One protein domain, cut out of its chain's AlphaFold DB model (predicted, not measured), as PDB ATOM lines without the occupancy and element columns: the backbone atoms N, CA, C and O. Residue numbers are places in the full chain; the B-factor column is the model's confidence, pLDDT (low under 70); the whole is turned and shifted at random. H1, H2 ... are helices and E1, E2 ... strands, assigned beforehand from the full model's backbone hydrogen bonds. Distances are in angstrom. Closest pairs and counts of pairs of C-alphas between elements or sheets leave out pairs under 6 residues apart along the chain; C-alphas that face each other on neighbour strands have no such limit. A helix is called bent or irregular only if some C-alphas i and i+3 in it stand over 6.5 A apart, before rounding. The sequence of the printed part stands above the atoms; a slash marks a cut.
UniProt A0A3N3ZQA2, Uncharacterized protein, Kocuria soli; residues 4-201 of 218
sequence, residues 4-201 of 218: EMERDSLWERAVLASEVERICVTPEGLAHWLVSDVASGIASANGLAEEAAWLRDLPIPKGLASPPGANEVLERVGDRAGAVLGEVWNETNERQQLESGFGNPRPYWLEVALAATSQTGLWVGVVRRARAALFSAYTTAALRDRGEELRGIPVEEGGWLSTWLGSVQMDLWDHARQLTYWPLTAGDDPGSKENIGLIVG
ATOM      1  N   GLU A   4     -27.553   5.728 -96.741       30.66
ATOM      2  CA  GLU A   4     -28.070   7.083 -96.990       30.66
ATOM      3  C   GLU A   4     -29.598   7.105 -97.160       30.66
ATOM      4  O   GLU A   4     -30.258   7.996 -96.642       30.66
ATOM      5  N   MET A   5     -30.178   6.079 -97.794       29.17
ATOM      6  CA  MET A   5     -31.629   5.970 -97.994       29.17
ATOM      7  C   MET A   5     -32.393   5.620 -96.705       29.17
ATOM      8  O   MET A   5     -33.583   5.910 -96.605       29.17
ATOM      9  N   GLU A   6     -31.743   4.982 -95.726       35.31
ATOM     10  CA  GLU A   6     -32.353   4.683 -94.420       35.31
ATOM     11  C   GLU A   6     -32.272   5.877 -93.460       35.31
ATOM     12  O   GLU A   6     -33.252   6.135 -92.751       35.31
ATOM     13  N   ARG A   7     -31.178   6.660 -93.508       35.59
ATOM     14  CA  ARG A   7     -31.023   7.907 -92.736       35.59
ATOM     15  C   ARG A   7     -32.121   8.915 -93.059       35.59
ATOM     16  O   ARG A   7     -32.755   9.402 -92.128       35.59
ATOM     17  N   ASP A   8     -32.419   9.156 -94.335       37.00
ATOM     18  CA  ASP A   8     -33.488  10.085 -94.738       37.00
ATOM     19  C   ASP A   8     -34.867   9.695 -94.162       37.00
ATOM     20  O   ASP A   8     -35.680  10.559 -93.830       37.00
ATOM     21  N   SER A   9     -35.118   8.401 -93.932       44.22
ATOM     22  CA  SER A   9     -36.435   7.905 -93.510       44.22
ATOM     23  C   SER A   9     -36.804   8.185 -92.045       44.22
ATOM     24  O   SER A   9     -37.994   8.231 -91.716       44.22
ATOM     25  N   LEU A  10     -35.807   8.370 -91.167       38.19
ATOM     26  CA  LEU A  10     -36.014   8.694 -89.749       38.19
ATOM     27  C   LEU A  10     -36.184  10.207 -89.540       38.19
ATOM     28  O   LEU A  10     -36.985  10.627 -88.704       38.19
ATOM     29  N   TRP A  11     -35.489  11.022 -90.343       43.00
ATOM     30  CA  TRP A  11     -35.534  12.489 -90.284       43.00
ATOM     31  C   TRP A  11     -36.840  13.078 -90.807       43.00
ATOM     32  O   TRP A  11     -37.355  14.025 -90.215       43.00
ATOM     33  N   GLU A  12     -37.426  12.490 -91.855       46.06
ATOM     34  CA  GLU A  12     -38.720  12.929 -92.402       46.06
ATOM     35  C   GLU A  12     -39.884  12.817 -91.398       46.06
ATOM     36  O   GLU A  12     -40.947  13.398 -91.620       46.06
ATOM     37  N   ARG A  13     -39.706  12.084 -90.289       44.69
ATOM     38  CA  ARG A  13     -40.775  11.783 -89.320       44.69
ATOM     39  C   ARG A  13     -40.565  12.391 -87.932       44.69
ATOM     40  O   ARG A  13     -41.397  12.165 -87.053       44.69
ATOM     41  N   ALA A  14     -39.472  13.122 -87.716       51.06
ATOM     42  CA  ALA A  14     -39.183  13.746 -86.428       51.06
ATOM     43  C   ALA A  14     -40.067  14.984 -86.192       51.06
ATOM     44  O   ALA A  14     -40.315  15.768 -87.108       51.06
ATOM     45  N   VAL A  15     -40.527  15.180 -84.952       52.28
ATOM     46  CA  VAL A  15     -41.377  16.325 -84.573       52.28
ATOM     47  C   VAL A  15     -40.625  17.303 -83.675       52.28
ATOM     48  O   VAL A  15     -40.012  16.894 -82.691       52.28
ATOM     49  N   LEU A  16     -40.743  18.594 -84.008       52.19
ATOM     50  CA  LEU A  16     -40.265  19.746 -83.238       52.19
ATOM     51  C   LEU A  16     -41.437  20.384 -82.466       52.19
ATOM     52  O   LEU A  16     -42.465  20.691 -83.063       52.19
ATOM     53  N   ALA A  17     -41.292  20.627 -81.165       47.59
ATOM     54  CA  ALA A  17     -42.188  21.467 -80.342       47.59
ATOM     55  C   ALA A  17     -41.549  22.860 -80.135       47.59
ATOM     56  O   ALA A  17     -40.342  22.955 -80.151       47.59
ATOM     57  N   SER A  18     -42.273  23.971 -79.962       48.47
ATOM     58  CA  SER A  18     -41.664  25.321 -80.120       48.47
ATOM     59  C   SER A  18     -41.364  26.135 -78.843       48.47
ATOM     60  O   SER A  18     -41.166  27.336 -78.925       48.47
ATOM     61  N   GLU A  19     -41.234  25.515 -77.668       43.47
ATOM     62  CA  GLU A  19     -40.241  25.969 -76.645       43.47
ATOM     63  C   GLU A  19     -38.947  25.130 -76.726       43.47
ATOM     64  O   GLU A  19     -37.970  25.291 -76.001       43.47
ATOM     65  N   VAL A  20     -39.006  24.204 -77.673       46.34
ATOM     66  CA  VAL A  20     -38.301  22.959 -77.901       46.34
ATOM     67  C   VAL A  20     -37.790  23.037 -79.361       46.34
ATOM     68  O   VAL A  20     -37.674  22.058 -80.086       46.34
ATOM     69  N   GLU A  21     -37.444  24.238 -79.844       46.66
ATOM     70  CA  GLU A  21     -36.902  24.455 -81.206       46.66
ATOM     71  C   GLU A  21     -35.578  23.697 -81.446       46.66
ATOM     72  O   GLU A  21     -34.961  23.764 -82.504       46.66
ATOM     73  N   ARG A  22     -35.143  22.964 -80.421       59.41
ATOM     74  CA  ARG A  22     -33.922  22.207 -80.303       59.41
ATOM     75  C   ARG A  22     -34.145  20.801 -79.767       59.41
ATOM     76  O   ARG A  22     -33.156  20.245 -79.319       59.41
ATOM     77  N   ILE A  23     -35.352  20.220 -79.734       64.56
ATOM     78  CA  ILE A  23     -35.444  18.758 -79.564       64.56
ATOM     79  C   ILE A  23     -36.271  18.045 -80.623       64.56
ATOM     80  O   ILE A  23     -37.347  18.493 -81.003       64.56
ATOM     81  N   CYS A  24     -35.740  16.907 -81.063       74.94
ATOM     82  CA  CYS A  24     -36.363  15.986 -82.005       74.94
ATOM     83  C   CYS A  24     -36.679  14.669 -81.301       74.94
ATOM     84  O   CYS A  24     -35.871  14.182 -80.508       74.94
ATOM     85  N   VAL A  25     -37.817  14.062 -81.634       80.69
ATOM     86  CA  VAL A  25     -38.245  12.756 -81.108       80.69
ATOM     87  C   VAL A  25     -38.674  11.871 -82.277       80.69
ATOM     88  O   VAL A  25     -39.283  12.366 -83.229       80.69
ATOM     89  N   THR A  26     -38.361  10.574 -82.222       85.38
ATOM     90  CA  THR A  26     -38.827   9.601 -83.222       85.38
ATOM     91  C   THR A  26     -40.321   9.292 -83.047       85.38
ATOM     92  O   THR A  26     -40.843   9.401 -81.932       85.38
ATOM     93  N   PRO A  27     -41.041   8.866 -84.104       88.62
ATOM     94  CA  PRO A  27     -42.423   8.393 -83.980       88.62
ATOM     95  C   PRO A  27     -42.596   7.291 -82.927       88.62
ATOM     96  O   PRO A  27     -43.548   7.310 -82.146       88.62
ATOM     97  N   GLU A  28     -41.662   6.343 -82.890       92.31
ATOM     98  CA  GLU A  28     -41.628   5.239 -81.938       92.31
ATOM     99  C   GLU A  28     -41.414   5.742 -80.509       92.31
ATOM    100  O   GLU A  28     -42.113   5.290 -79.603       92.31
ATOM    101  N   GLY A  29     -40.497   6.697 -80.320       92.19
ATOM    102  CA  GLY A  29     -40.251   7.343 -79.033       92.19
ATOM    103  C   GLY A  29     -41.471   8.116 -78.536       92.19
ATOM    104  O   GLY A  29     -41.869   7.953 -77.393       92.19
ATOM    105  N   LEU A  30     -42.155   8.873 -79.403       92.56
ATOM    106  CA  LEU A  30     -43.380   9.598 -79.035       92.56
ATOM    107  C   LEU A  30     -44.520   8.662 -78.615       92.56
ATOM    108  O   LEU A  30     -45.185   8.888 -77.602       92.56
ATOM    109  N   ALA A  31     -44.754   7.601 -79.392       94.94
ATOM    110  CA  ALA A  31     -45.779   6.617 -79.063       94.94
ATOM    111  C   ALA A  31     -45.442   5.868 -77.767       94.94
ATOM    112  O   ALA A  31     -46.338   5.649 -76.948       94.94
ATOM    113  N   HIS A  32     -44.172   5.504 -77.560       96.31
ATOM    114  CA  HIS A  32     -43.730   4.835 -76.340       96.31
ATOM    115  C   HIS A  32     -43.794   5.758 -75.125       96.31
ATOM    116  O   HIS A  32     -44.461   5.392 -74.169       96.31
ATOM    117  N   TRP A  33     -43.240   6.966 -75.188       96.25
ATOM    118  CA  TRP A  33     -43.326   7.978 -74.129       96.25
ATOM    119  C   TRP A  33     -44.746   8.115 -73.570       96.25
ATOM    120  O   TRP A  33     -44.971   8.002 -72.366       96.25
ATOM    121  N   LEU A  34     -45.734   8.295 -74.451       97.62
ATOM    122  CA  LEU A  34     -47.112   8.497 -74.021       97.62
ATOM    123  C   LEU A  34     -47.750   7.221 -73.446       97.62
ATOM    124  O   LEU A  34     -48.466   7.280 -72.446       97.62
ATOM    125  N   VAL A  35     -47.551   6.079 -74.110       97.88
ATOM    126  CA  VAL A  35     -48.243   4.816 -73.793       97.88
ATOM    127  C   VAL A  35     -47.558   4.034 -72.671       97.88
ATOM    128  O   VAL A  35     -48.241   3.323 -71.945       97.88
ATOM    129  N   SER A  36     -46.243   4.155 -72.530       97.56
ATOM    130  CA  SER A  36     -45.431   3.534 -71.484       97.56
ATOM    131  C   SER A  36     -45.228   4.505 -70.336       97.56
ATOM    132  O   SER A  36     -45.812   4.318 -69.275       97.56
ATOM    133  N   ASP A  37     -44.440   5.558 -70.542       97.69
ATOM    134  CA  ASP A  37     -43.829   6.282 -69.425       97.69
ATOM    135  C   ASP A  37     -44.851   7.174 -68.728       97.69
ATOM    136  O   ASP A  37     -45.092   7.023 -67.526       97.69
ATOM    137  N   VAL A  38     -45.576   7.986 -69.501       98.19
ATOM    138  CA  VAL A  38     -46.630   8.846 -68.954       98.19
ATOM    139  C   VAL A  38     -47.772   8.013 -68.376       98.19
ATOM    140  O   VAL A  38     -48.217   8.258 -67.253       98.19
ATOM    141  N   ALA A  39     -48.248   6.997 -69.101       98.25
ATOM    142  CA  ALA A  39     -49.323   6.139 -68.605       98.25
ATOM    143  C   ALA A  39     -48.909   5.328 -67.362       98.25
ATOM    144  O   ALA A  39     -49.721   5.164 -66.452       98.25
ATOM    145  N   SER A  40     -47.655   4.875 -67.277       98.25
ATOM    146  CA  SER A  40     -47.090   4.229 -66.086       98.25
ATOM    147  C   SER A  40     -47.004   5.197 -64.911       98.25
ATOM    148  O   SER A  40     -47.385   4.840 -63.796       98.25
ATOM    149  N   GLY A  41     -46.559   6.436 -65.144       97.88
ATOM    150  CA  GLY A  41     -46.549   7.490 -64.131       97.88
ATOM    151  C   GLY A  41     -47.948   7.754 -63.572       97.88
ATOM    152  O   GLY A  41     -48.135   7.791 -62.355       97.88
ATOM    153  N   ILE A  42     -48.953   7.831 -64.450       98.44
ATOM    154  CA  ILE A  42     -50.365   7.958 -64.060       98.44
ATOM    155  C   ILE A  42     -50.819   6.728 -63.266       98.44
ATOM    156  O   ILE A  42     -51.416   6.887 -62.204       98.44
ATOM    157  N   ALA A  43     -50.533   5.512 -63.731       98.31
ATOM    158  CA  ALA A  43     -50.897   4.280 -63.031       98.31
ATOM    159  C   ALA A  43     -50.299   4.237 -61.611       98.31
ATOM    160  O   ALA A  43     -51.022   4.038 -60.633       98.31
ATOM    161  N   SER A  44     -49.001   4.527 -61.490       98.00
ATOM    162  CA  SER A  44     -48.266   4.566 -60.223       98.00
ATOM    163  C   SER A  44     -48.855   5.593 -59.251       98.00
ATOM    164  O   SER A  44     -49.184   5.253 -58.113       98.00
ATOM    165  N   ALA A  45     -49.110   6.820 -59.723       96.12
ATOM    166  CA  ALA A  45     -49.721   7.882 -58.921       96.12
ATOM    167  C   ALA A  45     -51.134   7.533 -58.413       96.12
ATOM    168  O   ALA A  45     -51.613   8.131 -57.450       96.12
ATOM    169  N   ASN A  46     -51.795   6.563 -59.047       96.38
ATOM    170  CA  ASN A  46     -53.149   6.126 -58.727       96.38
ATOM    171  C   ASN A  46     -53.215   4.756 -58.019       96.38
ATOM    172  O   ASN A  46     -54.311   4.208 -57.848       96.38
ATOM    173  N   GLY A  47     -52.069   4.222 -57.578       97.06
ATOM    174  CA  GLY A  47     -51.974   2.974 -56.811       97.06
ATOM    175  C   GLY A  47     -52.048   1.692 -57.648       97.06
ATOM    176  O   GLY A  47     -52.248   0.618 -57.091       97.06
ATOM    177  N   LEU A  48     -51.884   1.792 -58.968       97.81
ATOM    178  CA  LEU A  48     -51.916   0.666 -59.906       97.81
ATOM    179  C   LEU A  48     -50.490   0.188 -60.214       97.81
ATOM    180  O   LEU A  48     -49.951   0.421 -61.296       97.81
ATOM    181  N   ALA A  49     -49.837  -0.415 -59.218       97.44
ATOM    182  CA  ALA A  49     -48.418  -0.771 -59.303       97.44
ATOM    183  C   ALA A  49     -48.123  -1.844 -60.368       97.44
ATOM    184  O   ALA A  49     -47.113  -1.750 -61.067       97.44
ATOM    185  N   GLU A  50     -49.001  -2.840 -60.512       97.94
ATOM    186  CA  GLU A  50     -48.839  -3.917 -61.496       97.94
ATOM    187  C   GLU A  50     -48.978  -3.386 -62.926       97.94
ATOM    188  O   GLU A  50     -48.126  -3.657 -63.773       97.94
ATOM    189  N   GLU A  51     -49.993  -2.558 -63.188       98.44
ATOM    190  CA  GLU A  51     -50.155  -1.870 -64.468       98.44
ATOM    191  C   GLU A  51     -48.976  -0.945 -64.769       98.44
ATOM    192  O   GLU A  51     -48.485  -0.927 -65.896       98.44
ATOM    193  N   ALA A  52     -48.493  -0.196 -63.774       98.19
ATOM    194  CA  ALA A  52     -47.363   0.708 -63.954       98.19
ATOM    195  C   ALA A  52     -46.089  -0.043 -64.366       98.19
ATOM    196  O   ALA A  52     -45.389   0.415 -65.273       98.19
ATOM    197  N   ALA A  53     -45.799  -1.183 -63.729       97.81
ATOM    198  CA  ALA A  53     -44.660  -2.028 -64.078       97.81
ATOM    199  C   ALA A  53     -44.822  -2.620 -65.483       97.81
ATOM    200  O   ALA A  53     -43.927  -2.498 -66.315       97.81
ATOM    201  N   TRP A  54     -46.005  -3.162 -65.781       97.75
ATOM    202  CA  TRP A  54     -46.306  -3.745 -67.084       97.75
ATOM    203  C   TRP A  54     -46.154  -2.737 -68.233       97.75
ATOM    204  O   TRP A  54     -45.596  -3.066 -69.277       97.75
ATOM    205  N   LEU A  55     -46.619  -1.495 -68.040       97.94
ATOM    206  CA  LEU A  55     -46.509  -0.431 -69.041       97.94
ATOM    207  C   LEU A  55     -45.049  -0.040 -69.314       97.94
ATOM    208  O   LEU A  55     -44.705   0.160 -70.475       97.94
ATOM    209  N   ARG A  56     -44.183  -0.006 -68.288       95.81
ATOM    210  CA  ARG A  56     -42.742   0.292 -68.455       95.81
ATOM    211  C   ARG A  56     -42.002  -0.762 -69.268       95.81
ATOM    212  O   ARG A  56     -41.046  -0.440 -69.975       95.81
ATOM    213  N   ASP A  57     -42.461  -2.005 -69.192       95.56
ATOM    214  CA  ASP A  57     -41.867  -3.135 -69.907       95.56
ATOM    215  C   ASP A  57     -42.346  -3.238 -71.365       95.56
ATOM    216  O   ASP A  57     -41.978  -4.170 -72.088       95.56
ATOM    217  N   LEU A  58     -43.145  -2.273 -71.843       95.56
ATOM    218  CA  LEU A  58     -43.600  -2.260 -73.226       95.56
ATOM    219  C   LEU A  58     -42.421  -2.175 -74.215       95.56
ATOM    220  O   LEU A  58     -41.476  -1.392 -74.027       95.56
ATOM    221  N   PRO A  59     -42.483  -2.946 -75.319       94.12
ATOM    222  CA  PRO A  59     -41.455  -2.927 -76.346       94.12
ATOM    223  C   PRO A  59     -41.456  -1.600 -77.107       94.12
ATOM    224  O   PRO A  59     -42.416  -0.838 -77.080       94.12
ATOM    225  N   ILE A  60     -40.389  -1.353 -77.866       92.06
ATOM    226  CA  ILE A  60     -40.369  -0.272 -78.859       92.06
ATOM    227  C   ILE A  60     -41.499  -0.523 -79.880       92.06
ATOM    228  O   ILE A  60     -41.579  -1.638 -80.413       92.06
ATOM    229  N   PRO A  61     -42.359   0.466 -80.180       91.31
ATOM    230  CA  PRO A  61     -43.350   0.350 -81.244       91.31
ATOM    231  C   PRO A  61     -42.665   0.053 -82.584       91.31
ATOM    232  O   PRO A  61     -41.787   0.790 -82.999       91.31
ATOM    233  N   LYS A  62     -43.037  -1.030 -83.273       86.25
ATOM    234  CA  LYS A  62     -42.496  -1.370 -84.613       86.25
ATOM    235  C   LYS A  62     -43.568  -1.473 -85.699       86.25
ATOM    236  O   LYS A  62     -43.282  -1.834 -86.834       86.25
ATOM    237  N   GLY A  63     -44.824  -1.210 -85.348       85.56
ATOM    238  CA  GLY A  63     -45.958  -1.341 -86.253       85.56
ATOM    239  C   GLY A  63     -47.262  -0.868 -85.620       85.56
ATOM    240  O   GLY A  63     -47.299  -0.424 -84.473       85.56
ATOM    241  N   LEU A  64     -48.349  -0.978 -86.382       86.25
ATOM    242  CA  LEU A  64     -49.658  -0.441 -85.993       86.25
ATOM    243  C   LEU A  64     -50.289  -1.200 -84.815       86.25
ATOM    244  O   LEU A  64     -50.989  -0.604 -83.996       86.25
ATOM    245  N   ALA A  65     -50.047  -2.511 -84.723       90.06
ATOM    246  CA  ALA A  65     -50.619  -3.359 -83.685       90.06
ATOM    247  C   ALA A  65     -49.917  -3.135 -82.338       90.06
ATOM    248  O   ALA A  65     -48.701  -3.292 -82.220       90.06
ATOM    249  N   SER A  66     -50.702  -2.786 -81.319       93.25
ATOM    250  CA  SER A  66     -50.233  -2.710 -79.936       93.25
ATOM    251  C   SER A  66     -50.031  -4.105 -79.336       93.25
ATOM    252  O   SER A  66     -50.728  -5.040 -79.744       93.25
ATOM    253  N   PRO A  67     -49.157  -4.256 -78.326       93.94
ATOM    254  CA  PRO A  67     -49.017  -5.505 -77.587       93.94
ATOM    255  C   PRO A  67     -50.356  -6.006 -77.014       93.94
ATOM    256  O   PRO A  67     -51.202  -5.187 -76.628       93.94
ATOM    257  N   PRO A  68     -50.577  -7.334 -76.950       93.81
ATOM    258  CA  PRO A  68     -51.768  -7.906 -76.325       93.81
ATOM    259  C   PRO A  68     -51.948  -7.400 -74.888       93.81
ATOM    260  O   PRO A  68     -50.974  -7.262 -74.155       93.81
ATOM    261  N   GLY A  69     -53.187  -7.097 -74.495       94.81
ATOM    262  CA  GLY A  69     -53.507  -6.582 -73.157       94.81
ATOM    263  C   GLY A  69     -53.257  -5.081 -72.948       94.81
ATOM    264  O   GLY A  69     -53.828  -4.510 -72.024       94.81
ATOM    265  N   ALA A  70     -52.514  -4.392 -73.829       95.88
ATOM    266  CA  ALA A  70     -52.197  -2.966 -73.655       95.88
ATOM    267  C   ALA A  70     -53.448  -2.075 -73.562       95.88
ATOM    268  O   ALA A  70     -53.517  -1.157 -72.749       95.88
ATOM    269  N   ASN A  71     -54.467  -2.370 -74.375       95.62
ATOM    270  CA  ASN A  71     -55.740  -1.659 -74.319       95.62
ATOM    271  C   ASN A  71     -56.431  -1.853 -72.963       95.62
ATOM    272  O   ASN A  71     -56.866  -0.866 -72.381       95.62
ATOM    273  N   GLU A  72     -56.524  -3.085 -72.464       97.25
ATOM    274  CA  GLU A  72     -57.194  -3.409 -71.196       97.25
ATOM    275  C   GLU A  72     -56.481  -2.773 -70.000       97.25
ATOM    276  O   GLU A  72     -57.131  -2.236 -69.107       97.25
ATOM    277  N   VAL A  73     -55.145  -2.788 -70.000       98.19
ATOM    278  CA  VAL A  73     -54.331  -2.111 -68.982       98.19
ATOM    279  C   VAL A  73     -54.621  -0.610 -68.984       98.19
ATOM    280  O   VAL A  73     -54.952  -0.045 -67.945       98.19
ATOM    281  N   LEU A  74     -54.578   0.040 -70.150       98.12
ATOM    282  CA  LEU A  74     -54.847   1.478 -70.252       98.12
ATOM    283  C   LEU A  74     -56.293   1.864 -69.950       98.12
ATOM    284  O   LEU A  74     -56.541   2.994 -69.544       98.12
ATOM    285  N   GLU A  75     -57.243   0.961 -70.161       97.50
ATOM    286  CA  GLU A  75     -58.632   1.159 -69.753       97.50
ATOM    287  C   GLU A  75     -58.742   1.218 -68.237       97.50
ATOM    288  O   GLU A  75     -59.261   2.202 -67.725       97.50
ATOM    289  N   ARG A  76     -58.122   0.279 -67.510       98.12
ATOM    290  CA  ARG A  76     -58.073   0.335 -66.040       98.12
ATOM    291  C   ARG A  76     -57.375   1.592 -65.521       98.12
ATOM    292  O   ARG A  76     -57.856   2.216 -64.577       98.12
ATOM    293  N   VAL A  77     -56.265   1.990 -66.148       98.38
ATOM    294  CA  VAL A  77     -55.562   3.240 -65.805       98.38
ATOM    295  C   VAL A  77     -56.452   4.457 -66.066       98.38
ATOM    296  O   VAL A  77     -56.538   5.344 -65.219       98.38
ATOM    297  N   GLY A  78     -57.142   4.487 -67.209       97.75
ATOM    298  CA  GLY A  78     -58.084   5.542 -67.574       97.75
ATOM    299  C   GLY A  78     -59.268   5.637 -66.614       97.75
ATOM    300  O   GLY A  78     -59.558   6.726 -66.127       97.75
ATOM    301  N   ASP A  79     -59.896   4.511 -66.280       98.00
ATOM    302  CA  ASP A  79     -61.013   4.435 -65.338       98.00
ATOM    303  C   ASP A  79     -60.598   4.931 -63.951       98.00
ATOM    304  O   ASP A  79     -61.301   5.729 -63.328       98.00
ATOM    305  N   ARG A  80     -59.419   4.511 -63.476       98.25
ATOM    306  CA  ARG A  80     -58.906   4.945 -62.175       98.25
ATOM    307  C   ARG A  80     -58.577   6.437 -62.159       98.25
ATOM    308  O   ARG A  80     -58.964   7.120 -61.213       98.25
ATOM    309  N   ALA A  81     -57.908   6.948 -63.193       97.56
ATOM    310  CA  ALA A  81     -57.618   8.375 -63.319       97.56
ATOM    311  C   ALA A  81     -58.909   9.209 -63.427       97.56
ATOM    312  O   ALA A  81     -59.002  10.279 -62.830       97.56
ATOM    313  N   GLY A  82     -59.920   8.703 -64.138       97.00
ATOM    314  CA  GLY A  82     -61.242   9.320 -64.239       97.00
ATOM    315  C   GLY A  82     -61.991   9.351 -62.905       97.00
ATOM    316  O   GLY A  82     -62.600  10.366 -62.574       97.00
ATOM    317  N   ALA A  83     -61.901   8.287 -62.104       97.44
ATOM    318  CA  ALA A  83     -62.476   8.257 -60.758       97.44
ATOM    319  C   ALA A  83     -61.835   9.315 -59.844       97.44
ATOM    320  O   ALA A  83     -62.553  10.084 -59.207       97.44
ATOM    321  N   VAL A  84     -60.500   9.417 -59.842       97.12
ATOM    322  CA  VAL A  84     -59.781  10.438 -59.058       97.12
ATOM    323  C   VAL A  84     -60.111  11.851 -59.536       97.12
ATOM    324  O   VAL A  84     -60.316  12.741 -58.711       97.12
ATOM    325  N   LEU A  85     -60.229  12.066 -60.850       95.31
ATOM    326  CA  LEU A  85     -60.710  13.337 -61.387       95.31
ATOM    327  C   LEU A  85     -62.106  13.674 -60.846       95.31
ATOM    328  O   LEU A  85     -62.328  14.802 -60.419       95.31
ATOM    329  N   GLY A  86     -63.033  12.712 -60.841       95.19
ATOM    330  CA  GLY A  86     -64.385  12.901 -60.312       95.19
ATOM    331  C   GLY A  86     -64.402  13.278 -58.827       95.19
ATOM    332  O   GLY A  86     -65.139  14.180 -58.434       95.19
ATOM    333  N   GLU A  87     -63.559  12.639 -58.014       95.62
ATOM    334  CA  GLU A  87     -63.397  12.961 -56.588       95.62
ATOM    335  C   GLU A  87     -62.900  14.401 -56.387       95.62
ATOM    336  O   GLU A  87     -63.538  15.182 -55.680       95.62
ATOM    337  N   VAL A  88     -61.808  14.781 -57.062       94.19
ATOM    338  CA  VAL A  88     -61.223  16.130 -56.954       94.19
ATOM    339  C   VAL A  88     -62.171  17.195 -57.515       94.19
ATOM    340  O   VAL A  88     -62.303  18.274 -56.944       94.19
ATOM    341  N   TRP A  89     -62.872  16.897 -58.610       92.88
ATOM    342  CA  TRP A  89     -63.876  17.784 -59.197       92.88
ATOM    343  C   TRP A  89     -65.010  18.089 -58.217       92.88
ATOM    344  O   TRP A  89     -65.391  19.250 -58.054       92.88
ATOM    345  N   ASN A  90     -65.544  17.060 -57.558       92.81
ATOM    346  CA  ASN A  90     -66.599  17.223 -56.560       92.81
ATOM    347  C   ASN A  90     -66.100  18.039 -55.367       92.81
ATOM    348  O   ASN A  90     -66.755  19.002 -54.975       92.81
ATOM    349  N   GLU A  91     -64.910  17.721 -54.856       91.50
ATOM    350  CA  GLU A  91     -64.301  18.454 -53.748       91.50
ATOM    351  C   GLU A  91     -64.093  19.949 -54.072       91.50
ATOM    352  O   GLU A  91     -64.334  20.821 -53.230       91.50
ATOM    353  N   THR A  92     -63.636  20.279 -55.282       90.38
ATOM    354  CA  THR A  92     -63.472  21.679 -55.694       90.38
ATOM    355  C   THR A  92     -64.834  22.361 -55.859       90.38
ATOM    356  O   THR A  92     -64.997  23.502 -55.420       90.38
ATOM    357  N   ASN A  93     -65.839  21.655 -56.394       88.56
ATOM    358  CA  ASN A  93     -67.196  22.183 -56.570       88.56
ATOM    359  C   ASN A  93     -67.935  22.498 -55.273       88.56
ATOM    360  O   ASN A  93     -68.705  23.458 -55.223       88.56
ATOM    361  N   GLU A  94     -67.692  21.726 -54.216       88.81
ATOM    362  CA  GLU A  94     -68.236  22.011 -52.885       88.81
ATOM    363  C   GLU A  94     -67.778  23.377 -52.349       88.81
ATOM    364  O   GLU A  94     -68.473  23.990 -51.538       88.81
ATOM    365  N   ARG A  95     -66.624  23.876 -52.814       85.31
ATOM    366  CA  ARG A  95     -66.056  25.169 -52.401       85.31
ATOM    367  C   ARG A  95     -66.375  26.297 -53.375       85.31
ATOM    368  O   ARG A  95     -66.586  27.430 -52.950       85.31
ATOM    369  N   GLN A  96     -66.408  26.002 -54.669       83.81
ATOM    370  CA  GLN A  96     -66.733  26.954 -55.723       83.81
ATOM    371  C   GLN A  96     -67.459  26.227 -56.848       83.81
ATOM    372  O   GLN A  96     -66.894  25.306 -57.417       83.81
ATOM    373  N   GLN A  97     -68.643  26.698 -57.247       81.06
ATOM    374  CA  GLN A  97     -69.298  26.182 -58.453       81.06
ATOM    375  C   GLN A  97     -68.416  26.449 -59.678       81.06
ATOM    376  O   GLN A  97     -68.297  27.588 -60.131       81.06
ATOM    377  N   LEU A  98     -67.773  25.401 -60.186       75.31
ATOM    378  CA  LEU A  98     -66.987  25.444 -61.408       75.31
ATOM    379  C   LEU A  98     -67.939  25.494 -62.602       75.31
ATOM    380  O   LEU A  98     -68.902  24.729 -62.686       75.31
ATOM    381  N   GLU A  99     -67.655  26.384 -63.548       72.94
ATOM    382  CA  GLU A  99     -68.381  26.409 -64.812       72.94
ATOM    383  C   GLU A  99     -68.130  25.120 -65.606       72.94
ATOM    384  O   GLU A  99     -67.065  24.493 -65.530       72.94
ATOM    385  N   SER A 100     -69.119  24.728 -66.412       57.34
ATOM    386  CA  SER A 100     -68.950  23.644 -67.374       57.34
ATOM    387  C   SER A 100     -67.846  24.025 -68.361       57.34
ATOM    388  O   SER A 100     -68.050  24.890 -69.210       57.34
ATOM    389  N   GLY A 101     -66.687  23.377 -68.250       57.44
ATOM    390  CA  GLY A 101     -65.534  23.655 -69.106       57.44
ATOM    391  C   GLY A 101     -64.356  24.334 -68.413       57.44
ATOM    392  O   GLY A 101     -63.565  24.950 -69.122       57.44
ATOM    393  N   PHE A 102     -64.204  24.210 -67.084       63.41
ATOM    394  CA  PHE A 102     -62.932  24.512 -66.408       63.41
ATOM    395  C   PHE A 102     -61.765  23.945 -67.231       63.41
ATOM    396  O   PHE A 102     -61.616  22.730 -67.377       63.41
ATOM    397  N   GLY A 103     -60.991  24.847 -67.826       62.47
ATOM    398  CA  GLY A 103     -59.977  24.513 -68.807       62.47
ATOM    399  C   GLY A 103     -58.717  25.290 -68.502       62.47
ATOM    400  O   GLY A 103     -58.651  26.486 -68.766       62.47
ATOM    401  N   ASN A 104     -57.711  24.600 -67.970       72.44
ATOM    402  CA  ASN A 104     -56.361  25.140 -67.949       72.44
ATOM    403  C   ASN A 104     -55.725  24.891 -69.320       72.44
ATOM    404  O   ASN A 104     -55.597  23.722 -69.710       72.44
ATOM    405  N   PRO A 105     -55.351  25.946 -70.072       80.31
ATOM    406  CA  PRO A 105     -54.740  25.779 -71.383       80.31
ATOM    407  C   PRO A 105     -53.464  24.954 -71.240       80.31
ATOM    408  O   PRO A 105     -52.660  25.196 -70.342       80.31
ATOM    409  N   ARG A 106     -53.305  23.942 -72.094       86.12
ATOM    410  CA  ARG A 106     -52.112  23.092 -72.073       86.12
ATOM    411  C   ARG A 106     -50.921  23.870 -72.620       86.12
ATOM    412  O   ARG A 106     -51.100  24.667 -73.542       86.12
ATOM    413  N   PRO A 107     -49.707  23.610 -72.111       86.81
ATOM    414  CA  PRO A 107     -48.516  24.200 -72.694       86.81
ATOM    415  C   PRO A 107     -48.341  23.711 -74.136       86.81
ATOM    416  O   PRO A 107     -48.623  22.552 -74.457       86.81
ATOM    417  N   TYR A 108     -47.855  24.600 -75.000       84.06
ATOM    418  CA  TYR A 108     -47.772  24.367 -76.441       84.06
ATOM    419  C   TYR A 108     -46.978  23.101 -76.798       84.06
ATOM    420  O   TYR A 108     -47.399  22.323 -77.655       84.06
ATOM    421  N   TRP A 109     -45.865  22.839 -76.100       85.31
ATOM    422  CA  TRP A 109     -45.044  21.649 -76.338       85.31
ATOM    423  C   TRP A 109     -45.832  20.346 -76.149       85.31
ATOM    424  O   TRP A 109     -45.665  19.409 -76.930       85.31
ATOM    425  N   LEU A 110     -46.725  20.297 -75.153       89.31
ATOM    426  CA  LEU A 110     -47.540  19.121 -74.866       89.31
ATOM    427  C   LEU A 110     -48.577  18.926 -75.969       89.31
ATOM    428  O   LEU A 110     -48.811  17.803 -76.406       89.31
ATOM    429  N   GLU A 111     -49.180  20.011 -76.460       89.50
ATOM    430  CA  GLU A 111     -50.133  19.939 -77.570       89.50
ATOM    431  C   GLU A 111     -49.479  19.418 -78.849       89.50
ATOM    432  O   GLU A 111     -50.039  18.533 -79.502       89.50
ATOM    433  N   VAL A 112     -48.275  19.901 -79.162       85.44
ATOM    434  CA  VAL A 112     -47.496  19.435 -80.313       85.44
ATOM    435  C   VAL A 112     -47.104  17.969 -80.163       85.44
ATOM    436  O   VAL A 112     -47.384  17.183 -81.068       85.44
ATOM    437  N   ALA A 113     -46.531  17.569 -79.024       89.44
ATOM    438  CA  ALA A 113     -46.135  16.181 -78.780       89.44
ATOM    439  C   ALA A 113     -47.335  15.227 -78.887       89.44
ATOM    440  O   ALA A 113     -47.260  14.174 -79.524       89.44
ATOM    441  N   LEU A 114     -48.485  15.620 -78.337       92.38
ATOM    442  CA  LEU A 114     -49.721  14.853 -78.443       92.38
ATOM    443  C   LEU A 114     -50.233  14.773 -79.884       92.38
ATOM    444  O   LEU A 114     -50.609  13.693 -80.343       92.38
ATOM    445  N   ALA A 115     -50.290  15.895 -80.606       89.00
ATOM    446  CA  ALA A 115     -50.713  15.921 -82.005       89.00
ATOM    447  C   ALA A 115     -49.832  15.002 -82.862       89.00
ATOM    448  O   ALA A 115     -50.355  14.133 -83.562       89.00
ATOM    449  N   ALA A 116     -48.517  15.124 -82.709       86.81
ATOM    450  CA  ALA A 116     -47.520  14.297 -83.367       86.81
ATOM    451  C   ALA A 116     -47.671  12.812 -83.056       86.81
ATOM    452  O   ALA A 116     -47.731  11.998 -83.975       86.81
ATOM    453  N   THR A 117     -47.840  12.459 -81.779       90.94
ATOM    454  CA  THR A 117     -48.041  11.065 -81.360       90.94
ATOM    455  C   THR A 117     -49.228  10.431 -82.092       90.94
ATOM    456  O   THR A 117     -49.145   9.293 -82.549       90.94
ATOM    457  N   SER A 118     -50.326  11.170 -82.280       87.94
ATOM    458  CA  SER A 118     -51.484  10.671 -83.034       87.94
ATOM    459  C   SER A 118     -51.278  10.605 -84.545       87.94
ATOM    460  O   SER A 118     -51.934   9.794 -85.194       87.94
ATOM    461  N   GLN A 119     -50.384  11.417 -85.103       87.75
ATOM    462  CA  GLN A 119     -50.046  11.387 -86.528       87.75
ATOM    463  C   GLN A 119     -49.118  10.219 -86.890       87.75
ATOM    464  O   GLN A 119     -49.084   9.824 -88.052       87.75
ATOM    465  N   THR A 120     -48.430   9.611 -85.913       86.44
ATOM    466  CA  THR A 120     -47.552   8.448 -86.154       86.44
ATOM    467  C   THR A 120     -48.286   7.233 -86.732       86.44
ATOM    468  O   THR A 120     -47.675   6.396 -87.391       86.44
ATOM    469  N   GLY A 121     -49.586   7.084 -86.441       87.62
ATOM    470  CA  GLY A 121     -50.365   5.884 -86.765       87.62
ATOM    471  C   GLY A 121     -49.977   4.640 -85.954       87.62
ATOM    472  O   GLY A 121     -50.654   3.616 -86.036       87.62
ATOM    473  N   LEU A 122     -48.928   4.707 -85.133       93.31
ATOM    474  CA  LEU A 122     -48.520   3.614 -84.268       93.31
ATOM    475  C   LEU A 122     -49.544   3.472 -83.150       93.31
ATOM    476  O   LEU A 122     -49.953   4.456 -82.534       93.31
ATOM    477  N   TRP A 123     -49.951   2.232 -82.872       95.25
ATOM    478  CA  TRP A 123     -50.643   1.920 -81.625       95.25
ATOM    479  C   TRP A 123     -51.916   2.764 -81.389       95.25
ATOM    480  O   TRP A 123     -52.267   3.082 -80.256       95.25
ATOM    481  N   VAL A 124     -52.644   3.112 -82.459       93.31
ATOM    482  CA  VAL A 124     -53.729   4.120 -82.460       93.31
ATOM    483  C   VAL A 124     -54.716   3.968 -81.296       93.31
ATOM    484  O   VAL A 124     -55.055   4.946 -80.629       93.31
ATOM    485  N   GLY A 125     -55.181   2.741 -81.040       92.81
ATOM    486  CA  GLY A 125     -56.150   2.460 -79.978       92.81
ATOM    487  C   GLY A 125     -55.612   2.772 -78.580       92.81
ATOM    488  O   GLY A 125     -56.287   3.452 -77.803       92.81
ATOM    489  N   VAL A 126     -54.382   2.339 -78.295       96.25
ATOM    490  CA  VAL A 126     -53.739   2.544 -76.992       96.25
ATOM    491  C   VAL A 126     -53.254   3.982 -76.830       96.25
ATOM    492  O   VAL A 126     -53.472   4.561 -75.773       96.25
ATOM    493  N   VAL A 127     -52.747   4.622 -77.890       97.00
ATOM    494  CA  VAL A 127     -52.427   6.060 -77.897       97.00
ATOM    495  C   VAL A 127     -53.661   6.872 -77.521       97.00
ATOM    496  O   VAL A 127     -53.602   7.714 -76.630       97.00
ATOM    497  N   ARG A 128     -54.818   6.594 -78.134       95.94
ATOM    498  CA  ARG A 128     -56.068   7.296 -77.808       95.94
ATOM    499  C   ARG A 128     -56.461   7.130 -76.335       95.94
ATOM    500  O   ARG A 128     -56.898   8.102 -75.723       95.94
ATOM    501  N   ARG A 129     -56.308   5.929 -75.768       97.00
ATOM    502  CA  ARG A 129     -56.609   5.660 -74.349       97.00
ATOM    503  C   ARG A 129     -55.620   6.360 -73.414       97.00
ATOM    504  O   ARG A 129     -56.053   7.044 -72.493       97.00
ATOM    505  N   ALA A 130     -54.322   6.287 -73.704       97.94
ATOM    506  CA  ALA A 130     -53.286   6.985 -72.948       97.94
ATOM    507  C   ALA A 130     -53.498   8.508 -72.956       97.94
ATOM    508  O   ALA A 130     -53.405   9.143 -71.910       97.94
ATOM    509  N   ARG A 131     -53.903   9.097 -74.095       96.75
ATOM    510  CA  ARG A 131     -54.299  10.517 -74.172       96.75
ATOM    511  C   ARG A 131     -55.445  10.852 -73.219       96.75
ATOM    512  O   ARG A 131     -55.378  11.866 -72.537       96.75
ATOM    513  N   ALA A 132     -56.489  10.027 -73.169       96.00
ATOM    514  CA  ALA A 132     -57.624  10.257 -72.275       96.00
ATOM    515  C   ALA A 132     -57.220  10.180 -70.790       96.00
ATOM    516  O   ALA A 132     -57.621  11.038 -69.997       96.00
ATOM    517  N   ALA A 133     -56.377   9.208 -70.427       97.25
ATOM    518  CA  ALA A 133     -55.813   9.106 -69.081       97.25
ATOM    519  C   ALA A 133     -54.951  10.336 -68.739       97.25
ATOM    520  O   ALA A 133     -55.121  10.930 -67.676       97.25
ATOM    521  N   LEU A 134     -54.100  10.776 -69.674       97.12
ATOM    522  CA  LEU A 134     -53.288  11.985 -69.541       97.12
ATOM    523  C   LEU A 134     -54.155  13.222 -69.309       97.12
ATOM    524  O   LEU A 134     -53.881  13.987 -68.390       97.12
ATOM    525  N   PHE A 135     -55.223  13.413 -70.086       94.38
ATOM    526  CA  PHE A 135     -56.129  14.549 -69.890       94.38
ATOM    527  C   PHE A 135     -56.834  14.513 -68.535       94.38
ATOM    528  O   PHE A 135     -57.026  15.566 -67.924       94.38
ATOM    529  N   SER A 136     -57.171  13.319 -68.044       95.31
ATOM    530  CA  SER A 136     -57.755  13.161 -66.712       95.31
ATOM    531  C   SER A 136     -56.749  13.549 -65.625       95.31
ATOM    532  O   SER A 136     -57.084  14.321 -64.728       95.31
ATOM    533  N   ALA A 137     -55.496  13.101 -65.742       96.50
ATOM    534  CA  ALA A 137     -54.421  13.434 -64.809       96.50
ATOM    535  C   ALA A 137     -54.053  14.928 -64.832       96.50
ATOM    536  O   ALA A 137     -53.976  15.554 -63.776       96.50
ATOM    537  N   TYR A 138     -53.919  15.519 -66.023       95.19
ATOM    538  CA  TYR A 138     -53.672  16.951 -66.211       95.19
ATOM    539  C   TYR A 138     -54.753  17.796 -65.526       95.19
ATOM    540  O   TYR A 138     -54.460  18.682 -64.725       95.19
ATOM    541  N   THR A 139     -56.022  17.480 -65.802       94.12
ATOM    542  CA  THR A 139     -57.163  18.196 -65.214       94.12
ATOM    543  C   THR A 139     -57.225  17.994 -63.700       94.12
ATOM    544  O   THR A 139     -57.509  18.934 -62.966       94.12
ATOM    545  N   THR A 140     -56.900  16.794 -63.213       95.25
ATOM    546  CA  THR A 140     -56.821  16.510 -61.774       95.25
ATOM    547  C   THR A 140     -55.779  17.396 -61.095       95.25
ATOM    548  O   THR A 140     -56.080  18.004 -60.073       95.25
ATOM    549  N   ALA A 141     -54.571  17.500 -61.655       95.00
ATOM    550  CA  ALA A 141     -53.505  18.327 -61.093       95.00
ATOM    551  C   ALA A 141     -53.896  19.816 -61.070       95.00
ATOM    552  O   ALA A 141     -53.795  20.467 -60.034       95.00
ATOM    553  N   ALA A 142     -54.463  20.312 -62.172       93.00
ATOM    554  CA  ALA A 142     -55.024  21.657 -62.276       93.00
ATOM    555  C   ALA A 142     -56.106  21.957 -61.219       93.00
ATOM    556  O   ALA A 142     -56.143  23.043 -60.642       93.00
ATOM    557  N   LEU A 143     -57.003  21.003 -60.957       93.31
ATOM    558  CA  LEU A 143     -58.059  21.169 -59.958       93.31
ATOM    559  C   LEU A 143     -57.542  21.068 -58.525       93.31
ATOM    560  O   LEU A 143     -58.126  21.695 -57.645       93.31
ATOM    561  N   ARG A 144     -56.472  20.303 -58.284       93.75
ATOM    562  CA  ARG A 144     -55.800  20.271 -56.978       93.75
ATOM    563  C   ARG A 144     -55.170  21.616 -56.659       93.75
ATOM    564  O   ARG A 144     -55.438  22.134 -55.580       93.75
ATOM    565  N   ASP A 145     -54.460  22.209 -57.617       92.94
ATOM    566  CA  ASP A 145     -53.940  23.575 -57.493       92.94
ATOM    567  C   ASP A 145     -55.075  24.556 -57.196       92.94
ATOM    568  O   ASP A 145     -55.034  25.293 -56.213       92.94
ATOM    569  N   ARG A 146     -56.173  24.484 -57.957       90.94
ATOM    570  CA  ARG A 146     -57.346  25.321 -57.685       90.94
ATOM    571  C   ARG A 146     -57.919  25.101 -56.280       90.94
ATOM    572  O   ARG A 146     -58.319  26.051 -55.611       90.94
ATOM    573  N   GLY A 147     -57.986  23.851 -55.830       91.75
ATOM    574  CA  GLY A 147     -58.435  23.495 -54.488       91.75
ATOM    575  C   GLY A 147     -57.544  24.085 -53.391       91.75
ATOM    576  O   GLY A 147     -58.060  24.505 -52.356       91.75
ATOM    577  N   GLU A 148     -56.231  24.156 -53.614       91.75
ATOM    578  CA  GLU A 148     -55.271  24.801 -52.712       91.75
ATOM    579  C   GLU A 148     -55.445  26.321 -52.675       91.75
ATOM    580  O   GLU A 148     -55.579  26.884 -51.585       91.75
ATOM    581  N   GLU A 149     -55.585  26.969 -53.834       91.19
ATOM    582  CA  GLU A 149     -55.876  28.407 -53.912       91.19
ATOM    583  C   GLU A 149     -57.153  28.772 -53.145       91.19
ATOM    584  O   GLU A 149     -57.185  29.745 -52.389       91.19
ATOM    585  N   LEU A 150     -58.211  27.964 -53.288       90.19
ATOM    586  CA  LEU A 150     -59.478  28.158 -52.575       90.19
ATOM    587  C   LEU A 150     -59.343  27.980 -51.055       90.19
ATOM    588  O   LEU A 150     -60.153  28.520 -50.302       90.19
ATOM    589  N   ARG A 151     -58.325  27.249 -50.589       89.06
ATOM    590  CA  ARG A 151     -57.965  27.138 -49.164       89.06
ATOM    591  C   ARG A 151     -57.043  28.274 -48.700       89.06
ATOM    592  O   ARG A 151     -56.651  28.288 -47.536       89.06
ATOM    593  N   GLY A 152     -56.712  29.223 -49.578       90.31
ATOM    594  CA  GLY A 152     -55.799  30.330 -49.296       90.31
ATOM    595  C   GLY A 152     -54.322  29.934 -49.323       90.31
ATOM    596  O   GLY A 152     -53.493  30.678 -48.804       90.31
ATOM    597  N   ILE A 153     -53.991  28.770 -49.894       89.38
ATOM    598  CA  ILE A 153     -52.613  28.322 -50.093       89.38
ATOM    599  C   ILE A 153     -52.170  28.831 -51.473       89.38
ATOM    600  O   ILE A 153     -52.800  28.474 -52.469       89.38
ATOM    601  N   PRO A 154     -51.139  29.689 -51.561       85.81
ATOM    602  CA  PRO A 154     -50.646  30.159 -52.846       85.81
ATOM    603  C   PRO A 154     -50.009  29.004 -53.623       85.81
ATOM    604  O   PRO A 154     -49.191  28.258 -53.083       85.81
ATOM    605  N   VAL A 155     -50.374  28.887 -54.897       81.88
ATOM    606  CA  VAL A 155     -49.773  27.944 -55.839       81.88
ATOM    607  C   VAL A 155     -48.742  28.713 -56.665       81.88
ATOM    608  O   VAL A 155     -49.090  29.443 -57.589       81.88
ATOM    609  N   GLU A 156     -47.472  28.611 -56.278       77.88
ATOM    610  CA  GLU A 156     -46.337  29.195 -57.011       77.88
ATOM    611  C   GLU A 156     -45.727  28.172 -58.000       77.88
ATOM    612  O   GLU A 156     -46.320  27.122 -58.271       77.88
ATOM    613  N   GLU A 157     -44.537  28.463 -58.548       61.97
ATOM    614  CA  GLU A 157     -43.716  27.521 -59.328       61.97
ATOM    615  C   GLU A 157     -43.396  26.278 -58.470       61.97
ATOM    616  O   GLU A 157     -42.439  26.254 -57.700       61.97
ATOM    617  N   GLY A 158     -44.246  25.254 -58.534       72.06
ATOM    618  CA  GLY A 158     -44.205  24.096 -57.635       72.06
ATOM    619  C   GLY A 158     -45.564  23.452 -57.353       72.06
ATOM    620  O   GLY A 158     -45.606  22.365 -56.777       72.06
ATOM    621  N   GLY A 159     -46.671  24.064 -57.792       87.00
ATOM    622  CA  GLY A 159     -48.003  23.447 -57.763       87.00
ATOM    623  C   GLY A 159     -48.055  22.050 -58.392       87.00
ATOM    624  O   GLY A 159     -47.189  21.672 -59.194       87.00
ATOM    625  N   TRP A 160     -49.097  21.290 -58.067       92.88
ATOM    626  CA  TRP A 160     -49.366  19.950 -58.584       92.88
ATOM    627  C   TRP A 160     -49.269  19.892 -60.106       92.88
ATOM    628  O   TRP A 160     -48.650  18.966 -60.634       92.88
ATOM    629  N   LEU A 161     -49.845  20.869 -60.819       92.06
ATOM    630  CA  LEU A 161     -49.816  20.902 -62.280       92.06
ATOM    631  C   LEU A 161     -48.401  21.111 -62.814       92.06
ATOM    632  O   LEU A 161     -47.976  20.379 -63.704       92.06
ATOM    633  N   SER A 162     -47.668  22.082 -62.266       89.06
ATOM    634  CA  SER A 162     -46.297  22.385 -62.698       89.06
ATOM    635  C   SER A 162     -45.343  21.213 -62.446       89.06
ATOM    636  O   SER A 162     -44.599  20.820 -63.342       89.06
ATOM    637  N   THR A 163     -45.442  20.578 -61.274       90.56
ATOM    638  CA  THR A 163     -44.646  19.402 -60.902       90.56
ATOM    639  C   THR A 163     -44.958  18.217 -61.813       90.56
ATOM    640  O   THR A 163     -44.051  17.547 -62.311       90.56
ATOM    641  N   TRP A 164     -46.243  17.969 -62.082       93.31
ATOM    642  CA  TRP A 164     -46.662  16.893 -62.974       93.31
ATOM    643  C   TRP A 164     -46.214  17.141 -64.421       93.31
ATOM    644  O   TRP A 164     -45.666  16.237 -65.051       93.31
ATOM    645  N   LEU A 165     -46.376  18.365 -64.937       91.81
ATOM    646  CA  LEU A 165     -45.905  18.743 -66.272       91.81
ATOM    647  C   LEU A 165     -44.389  18.600 -66.400       91.81
ATOM    648  O   LEU A 165     -43.925  18.096 -67.419       91.81
ATOM    649  N   GLY A 166     -43.638  18.982 -65.363       89.19
ATOM    650  CA  GLY A 166     -42.195  18.778 -65.300       89.19
ATOM    651  C   GLY A 166     -41.820  17.302 -65.421       89.19
ATOM    652  O   GLY A 166     -40.964  16.961 -66.229       89.19
ATOM    653  N   SER A 167     -42.509  16.407 -64.704       91.38
ATOM    654  CA  SER A 167     -42.287  14.956 -64.831       91.38
ATOM    655  C   SER A 167     -42.579  14.452 -66.245       91.38
ATOM    656  O   SER A 167     -41.749  13.771 -66.832       91.38
ATOM    657  N   VAL A 168     -43.729  14.823 -66.815       93.50
ATOM    658  CA  VAL A 168     -44.132  14.397 -68.167       93.50
ATOM    659  C   VAL A 168     -43.154  14.905 -69.231       93.50
ATOM    660  O   VAL A 168     -42.866  14.200 -70.201       93.50
ATOM    661  N   GLN A 169     -42.638  16.122 -69.054       90.12
ATOM    662  CA  GLN A 169     -41.624  16.698 -69.926       90.12
ATOM    663  C   GLN A 169     -40.280  15.976 -69.774       90.12
ATOM    664  O   GLN A 169     -39.655  15.669 -70.783       90.12
ATOM    665  N   MET A 170     -39.842  15.681 -68.547       88.00
ATOM    666  CA  MET A 170     -38.616  14.918 -68.296       88.00
ATOM    667  C   MET A 170     -38.681  13.519 -68.913       88.00
ATOM    668  O   MET A 170     -37.724  13.113 -69.564       88.00
ATOM    669  N   ASP A 171     -39.826  12.840 -68.809       91.12
ATOM    670  CA  ASP A 171     -40.033  11.559 -69.487       91.12
ATOM    671  C   ASP A 171     -39.876  11.719 -71.007       91.12
ATOM    672  O   ASP A 171     -39.259  10.881 -71.648       91.12
ATOM    673  N   LEU A 172     -40.372  12.811 -71.609       89.56
ATOM    674  CA  LEU A 172     -40.219  13.067 -73.052       89.56
ATOM    675  C   LEU A 172     -38.748  13.256 -73.447       89.56
ATOM    676  O   LEU A 172     -38.336  12.817 -74.523       89.56
ATOM    677  N   TRP A 173     -37.953  13.892 -72.583       84.88
ATOM    678  CA  TRP A 173     -36.527  14.125 -72.819       84.88
ATOM    679  C   TRP A 173     -35.720  12.829 -72.949       84.88
ATOM    680  O   TRP A 173     -34.760  12.811 -73.718       84.88
ATOM    681  N   ASP A 174     -36.137  11.734 -72.309       87.00
ATOM    682  CA  ASP A 174     -35.477  10.425 -72.438       87.00
ATOM    683  C   ASP A 174     -35.602   9.813 -73.848       87.00
ATOM    684  O   ASP A 174     -34.799   8.958 -74.246       87.00
ATOM    685  N   HIS A 175     -36.584  10.271 -74.631       87.94
ATOM    686  CA  HIS A 175     -36.803   9.877 -76.032       87.94
ATOM    687  C   HIS A 175     -36.227  10.882 -77.023       87.94
ATOM    688  O   HIS A 175     -36.100  10.596 -78.219       87.94
ATOM    689  N   ALA A 176     -35.896  12.070 -76.532       81.81
ATOM    690  CA  ALA A 176     -35.538  13.201 -77.350       81.81
ATOM    691  C   ALA A 176     -34.036  13.278 -77.634       81.81
ATOM    692  O   ALA A 176     -33.190  12.682 -76.964       81.81
ATOM    693  N   ARG A 177     -33.701  14.075 -78.643       77.06
ATOM    694  CA  ARG A 177     -32.343  14.527 -78.943       77.06
ATOM    695  C   ARG A 177     -32.290  16.022 -79.012       77.06
ATOM    696  O   ARG A 177     -33.209  16.611 -79.566       77.06
ATOM    697  N   GLN A 178     -31.190  16.606 -78.548       70.06
ATOM    698  CA  GLN A 178     -30.983  18.030 -78.721       70.06
ATOM    699  C   GLN A 178     -30.451  18.335 -80.119       70.06
ATOM    700  O   GLN A 178     -29.485  17.724 -80.572       70.06
ATOM    701  N   LEU A 179     -31.066  19.306 -80.780       63.56
ATOM    702  CA  LEU A 179     -30.704  19.801 -82.089       63.56
ATOM    703  C   LEU A 179     -30.241  21.253 -81.962       63.56
ATOM    704  O   LEU A 179     -30.965  22.122 -81.488       63.56
ATOM    705  N   THR A 180     -28.998  21.514 -82.343       61.25
ATOM    706  CA  THR A 180     -28.398  22.848 -82.293       61.25
ATOM    707  C   THR A 180     -28.028  23.266 -83.703       61.25
ATOM    708  O   THR A 180     -27.193  22.623 -84.328       61.25
ATOM    709  N   TYR A 181     -28.627  24.340 -84.207       58.38
ATOM    710  CA  TYR A 181     -28.249  24.906 -85.499       58.38
ATOM    711  C   TYR A 181     -27.075  25.873 -85.328       58.38
ATOM    712  O   TYR A 181     -27.123  26.773 -84.486       58.38
ATOM    713  N   TRP A 182     -26.031  25.697 -86.137       57.66
ATOM    714  CA  TRP A 182     -24.965  26.676 -86.313       57.66
ATOM    715  C   TRP A 182     -25.178  27.443 -87.622       57.66
ATOM    716  O   TRP A 182     -25.248  26.806 -88.680       57.66
ATOM    717  N   PRO A 183     -25.261  28.786 -87.573       56.81
ATOM    718  CA  PRO A 183     -25.326  29.594 -88.782       56.81
ATOM    719  C   PRO A 183     -24.033  29.424 -89.585       56.81
ATOM    720  O   PRO A 183     -22.936  29.465 -89.019       56.81
ATOM    721  N   LEU A 184     -24.157  29.200 -90.895       55.59
ATOM    722  CA  LEU A 184     -23.006  28.996 -91.780       55.59
ATOM    723  C   LEU A 184     -22.234  30.296 -92.026       55.59
ATOM    724  O   LEU A 184     -21.015  30.276 -92.213       55.59
ATOM    725  N   THR A 185     -22.924  31.429 -91.992       56.16
ATOM    726  CA  THR A 185     -22.350  32.762 -92.139       56.16
ATOM    727  C   THR A 185     -22.943  33.740 -91.122       56.16
ATOM    728  O   THR A 185     -24.025  33.540 -90.579       56.16
ATOM    729  N   ALA A 186     -22.225  34.837 -90.849       54.06
ATOM    730  CA  ALA A 186     -22.582  35.829 -89.825       54.06
ATOM    731  C   ALA A 186     -23.872  36.637 -90.113       54.06
ATOM    732  O   ALA A 186     -24.183  37.563 -89.364       54.06
ATOM    733  N   GLY A 187     -24.601  36.316 -91.187       53.75
ATOM    734  CA  GLY A 187     -25.884  36.919 -91.550       53.75
ATOM    735  C   GLY A 187     -27.034  35.920 -91.694       53.75
ATOM    736  O   GLY A 187     -28.138  36.352 -92.016       53.75
ATOM    737  N   ASP A 188     -26.794  34.624 -91.465       57.62
ATOM    738  CA  ASP A 188     -27.835  33.608 -91.601       57.62
ATOM    739  C   ASP A 188     -28.769  33.631 -90.394       57.62
ATOM    740  O   ASP A 188     -28.337  33.698 -89.238       57.62
ATOM    741  N   ASP A 189     -30.068  33.555 -90.670       55.72
ATOM    742  CA  ASP A 189     -31.083  33.341 -89.646       55.72
ATOM    743  C   ASP A 189     -30.805  31.990 -88.960       55.72
ATOM    744  O   ASP A 189     -30.756  30.976 -89.663       55.72
ATOM    745  N   PRO A 190     -30.638  31.929 -87.622       49.56
ATOM    746  CA  PRO A 190     -30.457  30.686 -86.871       49.56
ATOM    747  C   PRO A 190     -31.524  29.610 -87.142       49.56
ATOM    748  O   PRO A 190     -31.251  28.430 -86.918       49.56
ATOM    749  N   GLY A 191     -32.704  29.987 -87.649       48.47
ATOM    750  CA  GLY A 191     -33.781  29.074 -88.047       48.47
ATOM    751  C   GLY A 191     -33.781  28.634 -89.520       48.47
ATOM    752  O   GLY A 191     -34.701  27.929 -89.940       48.47
ATOM    753  N   SER A 192     -32.802  29.046 -90.335       51.06
ATOM    754  CA  SER A 192     -32.783  28.719 -91.766       51.06
ATOM    755  C   SER A 192     -32.394  27.256 -92.030       51.06
ATOM    756  O   SER A 192     -31.524  26.686 -91.370       51.06
ATOM    757  N   LYS A 193     -33.006  26.647 -93.059       44.41
ATOM    758  CA  LYS A 193     -32.670  25.289 -93.541       44.41
ATOM    759  C   LYS A 193     -31.262  25.183 -94.146       44.41
ATOM    760  O   LYS A 193     -30.850  24.084 -94.504       44.41
ATOM    761  N   GLU A 194     -30.559  26.305 -94.289       48.38
ATOM    762  CA  GLU A 194     -29.183  26.362 -94.785       48.38
ATOM    763  C   GLU A 194     -28.155  26.211 -93.650       48.38
ATOM    764  O   GLU A 194     -26.974  26.035 -93.919       48.38
ATOM    765  N   ASN A 195     -28.579  26.198 -92.382       54.81
ATOM    766  CA  ASN A 195     -27.687  26.033 -91.233       54.81
ATOM    767  C   ASN A 195     -27.255  24.575 -91.010       54.81
ATOM    768  O   ASN A 195     -28.017  23.636 -91.247       54.81
ATOM    769  N   ILE A 196     -26.055  24.373 -90.452       52.88
ATOM    770  CA  ILE A 196     -25.606  23.040 -90.019       52.88
ATOM    771  C   ILE A 196     -26.294  22.697 -88.696       52.88
ATOM    772  O   ILE A 196     -26.056  23.350 -87.682       52.88
ATOM    773  N   GLY A 197     -27.118  21.649 -88.682       56.31
ATOM    774  CA  GLY A 197     -27.653  21.065 -87.453       56.31
ATOM    775  C   GLY A 197     -26.658  20.091 -86.818       56.31
ATOM    776  O   GLY A 197     -26.327  19.071 -87.414       56.31
ATOM    777  N   LEU A 198     -26.195  20.380 -85.602       55.97
ATOM    778  CA  LEU A 198     -25.497  19.427 -84.744       55.97
ATOM    779  C   LEU A 198     -26.512  18.745 -83.827       55.97
ATOM    780  O   LEU A 198     -27.310  19.409 -83.162       55.97
ATOM    781  N   ILE A 199     -26.443  17.423 -83.756       62.19
ATOM    782  CA  ILE A 199     -27.349  16.615 -82.949       62.19
ATOM    783  C   ILE A 199     -26.543  15.992 -81.825       62.19
ATOM    784  O   ILE A 199     -25.533  15.333 -82.069       62.19
ATOM    785  N   VAL A 200     -26.964  16.241 -80.590       62.53
ATOM    786  CA  VAL A 200     -26.223  15.820 -79.401       62.53
ATOM    787  C   VAL A 200     -27.066  14.857 -78.580       62.53
ATOM    788  O   VAL A 200     -28.195  15.162 -78.188       62.53
ATOM    789  N   GLY A 201     -26.469  13.704 -78.279       65.19
ATOM    790  CA  GLY A 201     -26.994  12.740 -77.320       65.19
ATOM    791  C   GLY A 201     -28.164  11.910 -77.845       65.19
ATOM    792  O   GLY A 201     -28.189  11.487 -79.000       65.19
TER     793      GLY A 201
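This is residues 4 to 201 of the 218 residues of an uncharacterized protein of Kocuria soli (UniProt A0A3N3ZQA2). A helical body gathers round the bent helix H2, with the long H4 and H6 side by side and H3, H5 and H7 packed about them; at one end a small, strongly twisted sheet reaches away from it, and residues 4 to 9 of H1 stick out. The 198 printed residues hold seven named helices and four named strands, in the order H1 E1 E2 H2 H3 H4 H5 H6 H7 E3 E4. The sheet order is E1 E2 E3 E4, all antiparallel, and the class is mixed, helices and strands. The whole is compact, with a radius of gyration of the C-alphas of 19.1 A and spans of 60 by 44 by 26 A.

Start with H1, residues 4 to 11, which is not on the sheet. Next, E1, residues 15 to 17, and E2, residues 20 to 25, form an antiparallel hairpin, with N 20 and O 17 within hydrogen-bond range at 3.1 A. H2, residues 27 to 45, was assigned as one helix by its hydrogen bonds but is bent, with C-alphas 35 and 38 at 6.5 A; arms H2a, residues 27 to 35, and H2b, residues 38 to 45, stand at a shallow tilt of 18 degrees. H2b forms a helical hairpin with H3, residues 49 to 56; their closest C-alphas, Ser 40 and Ala 52, are 4.1 A apart. H4, residues 70 to 95, touches H6, residues 124 to 150, the same way at a shallow tilt of 21 degrees, closest at C-alphas Gly 78 and Ala 133, 4.5 A. H5, residues 108 to 119, is on the sheet in two layers, helix over strands, at a height over the sheet of 7.7 A, though its local plane rests on just 6 C-alphas. H7, residues 160 to 173, touches H6, closest at C-alphas Ala 141 and Leu 161, 4.7 A, and only grazes the sheet with residues 170 to 173. E3, residues 176 to 182, pairs with E2 (N 179 to O 22, 2.7 A) and with E4, residues 196 to 200 (N 180 to O 198, 2.8 A). Every O i to N i+4 pair is within hydrogen-bond range in H2a, H2b, H3, H5, H6 and H7, against 21 of 22 in H4 and 1 of 4 in H1, where 2 of 5 O i to N i+3 pairs are.

Find C-alpha 4 at (-28.070, 7.083, -96.990), where H1 begins. From C-alpha 124 at (-53.729, 4.120, -82.460), H6 runs 38.8 A; H4 runs 37.9 A, H7 20.0 A and E3 19.3 A. E4 ends at C-alpha 200, (-26.223, 15.820, -79.401).

The C-alphas of Glu 4 and Glu 94, the two farthest apart, are 61.5 A apart. The printed part has no cut. The links H3 to H4, H4 to H5 and E3 to E4 are long. Mean pLDDT of the printed part is 82.0; residues 4 to 23, 100 to 103, 157 and 179 to 201 are under 70.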